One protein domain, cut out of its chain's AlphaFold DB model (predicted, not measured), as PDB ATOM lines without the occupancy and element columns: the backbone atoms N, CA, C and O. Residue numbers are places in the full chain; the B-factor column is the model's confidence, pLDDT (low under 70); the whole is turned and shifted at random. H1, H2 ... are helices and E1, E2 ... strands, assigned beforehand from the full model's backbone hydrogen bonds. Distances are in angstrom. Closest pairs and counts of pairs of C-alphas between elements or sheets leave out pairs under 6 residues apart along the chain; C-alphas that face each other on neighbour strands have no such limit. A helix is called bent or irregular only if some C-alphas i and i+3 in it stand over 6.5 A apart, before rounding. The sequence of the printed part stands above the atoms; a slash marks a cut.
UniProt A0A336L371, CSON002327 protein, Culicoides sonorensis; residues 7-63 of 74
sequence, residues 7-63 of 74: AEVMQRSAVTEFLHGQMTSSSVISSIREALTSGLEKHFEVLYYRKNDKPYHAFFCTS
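What this domain is: This is residues 7 to 63 of the 74 residues of the protein "CSON002327 protein" of Culicoides sonorensis (UniProt A0A336L371). Look for a long hairpin of two bent strands, E1 and E2, with one helix, H1, packed inside its curve, nearest the end where E1 begins and E2 ends. Before the helix, a long stretch with no named element, residues 7 to 25, winds in on that same hollow side. The printed part has 57 residues, with one named helix and two named strands in the order H1, E1, E2; the sheet, of order E1 - E2, is antiparallel. The class is mixed, helices and strands, though under half of the residues are in named elements. The whole is compact, with a radius of gyration of the C-alphas of 11.2 A and spans of 32 by 25 by 16 A.

Where its parts are: Start at C-alpha 7, at (-4.831, -38.308, 30.372), and pass along residues 7 to 25 to C-alpha 26 at (6.571, -15.443, 37.546). There H1 begins, residues 26 to 37, 16.5 A long. E1, residues 42 to 49, covers 20.7 A and bends by 56 degrees at residue 45. E2, residues 55 to 62, covers 20.6 A, bends by 52 degrees at residue 59 and ends at C-alpha 62, (13.784, -30.121, 36.853).

How they stand to each other: E1 and E2 form a hairpin, antiparallel at 153 degrees between their directions. Check N 44 and O 60, 2.8 A apart, and N 58 and O 46, 2.9 A, both within hydrogen-bond range. The closest C-alphas of H1 and E1 are those of Ala 35 and Lys 42, 6.6 A apart. For H1 and E2 they are those of Leu 36 and Thr 62, at 6.0 A. In H1 every O i to N i+4 pair is within hydrogen-bond range.

The domain as a whole: The two C-alphas farthest apart, those of Ser 38 and Asn 52, are 32.2 A apart. The printed part has no cut, and the links H1 to E1 and E1 to E2 are tight. The mean pLDDT of the printed part is 94.7, and no printed residue is under 70.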
ATOM      1  N   ALA A   7      -4.495 -38.754  31.724       93.50
ATOM      2  CA  ALA A   7      -4.831 -38.308  30.372       93.50
ATOM      3  C   ALA A   7      -4.782 -36.777  30.230       93.50
ATOM      4  O   ALA A   7      -4.352 -36.276  29.201       93.50
ATOM      5  N   GLU A   8      -5.147 -36.040  31.282       92.56
ATOM      6  CA  GLU A   8      -5.112 -34.570  31.303       92.56
ATOM      7  C   GLU A   8      -3.706 -33.980  31.472       92.56
ATOM      8  O   GLU A   8      -3.533 -32.774  31.302       92.56
ATOM      9  N   VAL A   9      -2.715 -34.791  31.853       92.44
ATOM     10  CA  VAL A   9      -1.336 -34.344  32.120       92.44
ATOM     11  C   VAL A   9      -0.367 -34.796  31.031       92.44
ATOM     12  O   VAL A   9       0.592 -34.087  30.728       92.44
ATOM     13  N   MET A  10      -0.587 -35.969  30.438       92.88
ATOM     14  CA  MET A  10       0.279 -36.487  29.378       92.88
ATOM     15  C   MET A  10       0.377 -35.511  28.200       92.88
ATOM     16  O   MET A  10      -0.585 -34.826  27.871       92.88
ATOM     17  N   GLN A  11       1.559 -35.461  27.574       88.50
ATOM     18  CA  GLN A  11       1.886 -34.563  26.453       88.50
ATOM     19  C   GLN A  11       1.844 -33.059  26.779       88.50
ATOM     20  O   GLN A  11       2.027 -32.235  25.886       88.50
ATOM     21  N   ARG A  12       1.640 -32.672  28.043       91.00
ATOM     22  CA  ARG A  12       1.742 -31.268  28.455       91.00
ATOM     23  C   ARG A  12       3.181 -30.904  28.795       91.00
ATOM     24  O   ARG A  12       4.005 -31.758  29.117       91.00
ATOM     25  N   SER A  13       3.459 -29.607  28.714       91.94
ATOM     26  CA  SER A  13       4.768 -29.033  29.011       91.94
ATOM     27  C   SER A  13       5.275 -29.442  30.397       91.94
ATOM     28  O   SER A  13       4.535 -29.382  31.385       91.94
ATOM     29  N   ALA A  14       6.565 -29.777  30.477       92.62
ATOM     30  CA  ALA A  14       7.263 -30.074  31.729       92.62
ATOM     31  C   ALA A  14       7.369 -28.857  32.667       92.62
ATOM     32  O   ALA A  14       7.673 -29.023  33.840       92.62
ATOM     33  N   VAL A  15       7.068 -27.647  32.179       94.38
ATOM     34  CA  VAL A  15       6.937 -26.432  33.003       94.38
ATOM     35  C   VAL A  15       5.685 -26.498  33.893       94.38
ATOM     36  O   VAL A  15       5.543 -25.715  34.820       94.38
ATOM     37  N   THR A  16       4.773 -27.448  33.651       94.50
ATOM     38  CA  THR A  16       3.554 -27.673  34.444       94.50
ATOM     39  C   THR A  16       2.622 -26.460  34.529       94.50
ATOM     40  O   THR A  16       1.985 -26.221  35.547       94.50
ATOM     41  N   GLU A  17       2.466 -25.731  33.419       94.06
ATOM     42  CA  GLU A  17       1.683 -24.481  33.359       94.06
ATOM     43  C   GLU A  17       0.229 -24.622  33.832       94.06
ATOM     44  O   GLU A  17      -0.372 -23.668  34.312       94.06
ATOM     45  N   PHE A  18      -0.325 -25.831  33.762       94.50
ATOM     46  CA  PHE A  18      -1.664 -26.162  34.247       94.50
ATOM     47  C   PHE A  18      -1.801 -26.223  35.776       94.50
ATOM     48  O   PHE A  18      -2.915 -26.361  36.273       94.50
ATOM     49  N   LEU A  19      -0.687 -26.171  36.508       96.56
ATOM     50  CA  LEU A  19      -0.639 -26.076  37.966       96.56
ATOM     51  C   LEU A  19      -0.370 -24.642  38.439       96.56
ATOM     52  O   LEU A  19      -0.311 -24.406  39.643       96.56
ATOM     53  N   HIS A  20      -0.169 -23.682  37.537       96.62
ATOM     54  CA  HIS A  20       0.049 -22.288  37.917       96.62
ATOM     55  C   HIS A  20      -1.281 -21.610  38.263       96.62
ATOM     56  O   HIS A  20      -2.332 -21.971  37.739       96.62
ATOM     57  N   GLY A  21      -1.227 -20.586  39.107       94.88
ATOM     58  CA  GLY A  21      -2.369 -19.726  39.396       94.88
ATOM     59  C   GLY A  21      -1.930 -18.334  39.828       94.88
ATOM     60  O   GLY A  21      -0.770 -17.956  39.669       94.88
ATOM     61  N   GLN A  22      -2.866 -17.562  40.377       94.75
ATOM     62  CA  GLN A  22      -2.702 -16.121  40.617       94.75
ATOM     63  C   GLN A  22      -1.480 -15.734  41.470       94.75
ATOM     64  O   GLN A  22      -0.902 -14.678  41.242       94.75
ATOM     65  N   MET A  23      -1.082 -16.570  42.437       96.44
ATOM     66  CA  MET A  23       0.049 -16.292  43.335       96.44
ATOM     67  C   MET A  23       1.321 -17.068  42.960       96.44
ATOM     68  O   MET A  23       2.309 -17.018  43.691       96.44
ATOM     69  N   THR A  24       1.328 -17.811  41.849       96.88
ATOM     70  CA  THR A  24       2.540 -18.502  41.400       96.88
ATOM     71  C   THR A  24       3.557 -17.472  40.904       96.88
ATOM     72  O   THR A  24       3.280 -16.700  39.988       96.88
ATOM     73  N   SER A  25       4.751 -17.458  41.501       97.25
ATOM     74  CA  SER A  25       5.796 -16.482  41.171       97.25
ATOM     75  C   SER A  25       6.266 -16.605  39.718       97.25
ATOM     76  O   SER A  25       6.808 -17.636  39.310       97.25
ATOM     77  N   SER A  26       6.122 -15.526  38.945       96.31
ATOM     78  CA  SER A  26       6.571 -15.443  37.546       96.31
ATOM     79  C   SER A  26       8.085 -15.610  37.399       96.31
ATOM     80  O   SER A  26       8.551 -16.214  36.428       96.31
ATOM     81  N   SER A  27       8.857 -15.138  38.381       97.06
ATOM     82  CA  SER A  27      10.308 -15.321  38.429       97.06
ATOM     83  C   SER A  27      10.674 -16.798  38.561       97.06
ATOM     84  O   SER A  27      11.526 -17.284  37.824       97.06
ATOM     85  N   VAL A  28       9.979 -17.542  39.431       96.38
ATOM     86  CA  VAL A  28      10.207 -18.987  39.607       96.38
ATOM     87  C   VAL A  28       9.853 -19.754  38.333       96.38
ATOM     88  O   VAL A  28      10.629 -20.601  37.897       96.38
ATOM     89  N   ILE A  29       8.737 -19.410  37.680       96.38
ATOM     90  CA  ILE A  29       8.345 -20.011  36.396       96.38
ATOM     91  C   ILE A  29       9.427 -19.781  35.329       96.38
ATOM     92  O   ILE A  29       9.761 -20.693  34.572       96.38
ATOM     93  N   SER A  30       9.985 -18.570  35.268       96.88
ATOM     94  CA  SER A  30      11.047 -18.230  34.316       96.88
ATOM     95  C   SER A  30      12.309 -19.059  34.571       96.88
ATOM     96  O   SER A  30      12.834 -19.665  33.640       96.88
ATOM     97  N   SER A  31      12.720 -19.198  35.835       96.50
ATOM     98  CA  SER A  31      13.863 -20.036  36.223       96.50
ATOM     99  C   SER A  31      13.644 -21.527  35.942       96.50
ATOM    100  O   SER A  31      14.581 -22.222  35.551       96.50
ATOM    101  N   ILE A  32      12.413 -22.030  36.096       96.38
ATOM    102  CA  ILE A  32      12.048 -23.407  35.726       96.38
ATOM    103  C   ILE A  32      12.202 -23.611  34.216       96.38
ATOM    104  O   ILE A  32      12.810 -24.594  33.790       96.38
ATOM    105  N   ARG A  33      11.681 -22.686  33.397       95.75
ATOM    106  CA  ARG A  33      11.817 -22.748  31.930       95.75
ATOM    107  C   ARG A  33      13.281 -22.768  31.505       95.75
ATOM    108  O   ARG A  33      13.655 -23.576  30.657       95.75
ATOM    109  N   GLU A  34      14.101 -21.915  32.108       95.62
ATOM    110  CA  GLU A  34      15.536 -21.855  31.836       95.62
ATOM    111  C   GLU A  34      16.239 -23.165  32.214       95.62
ATOM    112  O   GLU A  34      17.002 -23.702  31.412       95.62
ATOM    113  N   ALA A  35      15.948 -23.720  33.394       94.56
ATOM    114  CA  ALA A  35      16.543 -24.970  33.859       94.56
ATOM    115  C   ALA A  35      16.178 -26.157  32.957       94.56
ATOM    116  O   ALA A  35      17.058 -26.921  32.564       94.56
ATOM    117  N   LEU A  36      14.906 -26.268  32.558       93.50
ATOM    118  CA  LEU A  36      14.445 -27.292  31.620       93.50
ATOM    119  C   LEU A  36      15.096 -27.146  30.242       93.50
ATOM    120  O   LEU A  36      15.539 -28.142  29.678       93.50
ATOM    121  N   THR A  37      15.177 -25.921  29.716       92.69
ATOM    122  CA  THR A  37      15.783 -25.648  28.400       92.69
ATOM    123  C   THR A  37      17.285 -25.922  28.406       92.69
ATOM    124  O   THR A  37      17.824 -26.441  27.433       92.69
ATOM    125  N   SER A  38      17.954 -25.623  29.520       92.81
ATOM    126  CA  SER A  38      19.391 -25.853  29.700       92.81
ATOM    127  C   SER A  38      19.726 -27.302  30.076       92.81
ATOM    128  O   SER A  38      20.899 -27.634  30.219       92.81
ATOM    129  N   GLY A  39      18.718 -28.158  30.287       91.38
ATOM    130  CA  GLY A  39      18.909 -29.529  30.763       91.38
ATOM    131  C   GLY A  39      19.535 -29.616  32.161       91.38
ATOM    132  O   GLY A  39      20.168 -30.617  32.480       91.38
ATOM    133  N   LEU A  40      19.396 -28.571  32.983       90.81
ATOM    134  CA  LEU A  40      20.020 -28.486  34.300       90.81
ATOM    135  C   LEU A  40      19.115 -29.043  35.394       90.81
ATOM    136  O   LEU A  40      17.922 -28.724  35.463       90.81
ATOM    137  N   GLU A  41      19.730 -29.797  36.307       94.50
ATOM    138  CA  GLU A  41      19.062 -30.207  37.531       94.50
ATOM    139  C   GLU A  41      18.958 -29.054  38.527       94.50
ATOM    140  O   GLU A  41      19.970 -28.514  38.977       94.50
ATOM    141  N   LYS A  42      17.728 -28.649  38.857       95.12
ATOM    142  CA  LYS A  42      17.453 -27.600  39.847       95.12
ATOM    143  C   LYS A  42      16.194 -27.916  40.643       95.12
ATOM    144  O   LYS A  42      15.243 -28.495  40.124       95.12
ATOM    145  N   HIS A  43      16.192 -27.478  41.897       96.06
ATOM    146  CA  HIS A  43      15.077 -27.627  42.825       96.06
ATOM    147  C   HIS A  43      14.420 -26.269  43.075       96.06
ATOM    148  O   HIS A  43      15.105 -25.272  43.300       96.06
ATOM    149  N   PHE A  44      13.093 -26.245  43.050       96.50
ATOM    150  CA  PHE A  44      12.277 -25.053  43.230       96.50
ATOM    151  C   PHE A  44      11.202 -25.317  44.273       96.50
ATOM    152  O   PHE A  44      10.571 -26.374  44.266       96.50
ATOM    153  N   GLU A  45      10.947 -24.333  45.126       97.00
ATOM    154  CA  GLU A  45       9.708 -24.275  45.890       97.00
ATOM    155  C   GLU A  45       8.699 -23.432  45.105       97.00
ATOM    156  O   GLU A  45       8.975 -22.284  44.748       97.00
ATOM    157  N   VAL A  46       7.543 -24.016  44.788       97.00
ATOM    158  CA  VAL A  46       6.530 -23.394  43.931       97.00
ATOM    159  C   VAL A  46       5.161 -23.468  44.593       97.00
ATOM    160  O   VAL A  46       4.759 -24.514  45.105       97.00
ATOM    161  N   LEU A  47       4.417 -22.363  44.547       97.56
ATOM    162  CA  LEU A  47       3.006 -22.338  44.919       97.56
ATOM    163  C   LEU A  47       2.160 -22.747  43.709       97.56
ATOM    164  O   LEU A  47       1.988 -21.964  42.773       97.56
ATOM    165  N   TYR A  48       1.644 -23.972  43.734       97.19
ATOM    166  CA  TYR A  48       0.808 -24.548  42.683       97.19
ATOM    167  C   TYR A  48      -0.665 -24.612  43.077       97.19
ATOM    168  O   TYR A  48      -1.032 -24.474  44.241       97.19
ATOM    169  N   TYR A  49      -1.509 -24.857  42.080       97.50
ATOM    170  CA  TYR A  49      -2.955 -24.931  42.171       97.50
ATOM    171  C   TYR A  49      -3.430 -26.299  41.697       97.50
ATOM    172  O   TYR A  49      -2.982 -26.852  40.691       97.50
ATOM    173  N   ARG A  50      -4.326 -26.890  42.483       95.69
ATOM    174  CA  ARG A  50      -5.012 -28.130  42.116       95.69
ATOM    175  C   ARG A  50      -6.099 -27.837  41.084       95.69
ATOM    176  O   ARG A  50      -6.495 -26.696  40.905       95.69
ATOM    177  N   LYS A  51      -6.672 -28.888  40.495       95.56
ATOM    178  CA  LYS A  51      -7.810 -28.778  39.561       95.56
ATOM    179  C   LYS A  51      -9.042 -28.065  40.151       95.56
ATOM    180  O   LYS A  51      -9.874 -27.572  39.408       95.56
ATOM    181  N   ASN A  52      -9.171 -28.044  41.477       94.75
ATOM    182  CA  ASN A  52     -10.220 -27.326  42.206       94.75
ATOM    183  C   ASN A  52      -9.753 -25.960  42.744       94.75
ATOM    184  O   ASN A  52     -10.269 -25.505  43.763       94.75
ATOM    185  N   ASP A  53      -8.702 -25.393  42.149       93.56
ATOM    186  CA  ASP A  53      -8.108 -24.092  42.472       93.56
ATOM    187  C   ASP A  53      -7.571 -23.947  43.905       93.56
ATOM    188  O   ASP A  53      -7.219 -22.854  44.348       93.56
ATOM    189  N   LYS A  54      -7.436 -25.053  44.651       95.12
ATOM    190  CA  LYS A  54      -6.837 -25.010  45.990       95.12
ATOM    191  C   LYS A  54      -5.312 -24.912  45.901       95.12
ATOM    192  O   LYS A  54      -4.701 -25.859  45.383       95.12
ATOM    193  N   PRO A  55      -4.693 -23.862  46.474       96.31
ATOM    194  CA  PRO A  55      -3.248 -23.705  46.446       96.31
ATOM    195  C   PRO A  55      -2.538 -24.761  47.310       96.31
ATOM    196  O   PRO A  55      -3.116 -25.332  48.245       96.31
ATOM    197  N   TYR A  56      -1.281 -25.051  46.982       96.25
ATOM    198  CA  TYR A  56      -0.365 -25.853  47.791       96.25
ATOM    199  C   TYR A  56       1.097 -25.566  47.442       96.25
ATOM    200  O   TYR A  56       1.428 -25.310  46.287       96.25
ATOM    201  N   HIS A  57       1.970 -25.656  48.444       96.06
ATOM    202  CA  HIS A  57       3.414 -25.616  48.235       96.06
ATOM    203  C   HIS A  57       3.891 -26.961  47.691       96.06
ATOM    204  O   HIS A  57       3.505 -28.023  48.190       96.06
ATOM    205  N   ALA A  58       4.717 -26.907  46.655       95.19
ATOM    206  CA  ALA A  58       5.311 -28.063  46.016       95.19
ATOM    207  C   ALA A  58       6.813 -27.855  45.853       95.19
ATOM    208  O   ALA A  58       7.259 -26.783  45.448       95.19
ATOM    209  N   PHE A  59       7.576 -28.916  46.097       96.06
ATOM    210  CA  PHE A  59       8.963 -28.990  45.665       96.06
ATOM    211  C   PHE A  59       8.997 -29.587  44.263       96.06
ATOM    212  O   PHE A  59       8.545 -30.713  44.046       96.06
ATOM    213  N   PHE A  60       9.488 -28.810  43.305       94.75
ATOM    214  CA  PHE A  60       9.608 -29.202  41.911       94.75
ATOM    215  C   PHE A  60      11.082 -29.343  41.544       94.75
ATOM    216  O   PHE A  60      11.869 -28.429  41.778       94.75
ATOM    217  N   CYS A  61      11.454 -30.487  40.973       94.88
ATOM    218  CA  CYS A  61      12.801 -30.736  40.480       94.88
ATOM    219  C   CYS A  61      12.760 -30.809  38.955       94.88
ATOM    220  O   CYS A  61      12.010 -31.608  38.390       94.88
ATOM    221  N   THR A  62      13.551 -29.975  38.287       92.69
ATOM    222  CA  THR A  62      13.784 -30.121  36.853       92.69
ATOM    223  C   THR A  62      14.853 -31.180  36.693       92.69
ATOM    224  O   THR A  62      16.004 -30.882  36.926       92.69
ATOM    225  N   SER A  63      14.526 -32.413  36.324       84.62
ATOM    226  CA  SER A  63      15.548 -33.394  35.948       84.62
ATOM    227  C   SER A  63      15.298 -33.836  34.514       84.62
ATOM    228  O   SER A  63      14.211 -34.283  34.147       84.62
TER     229      SER A  63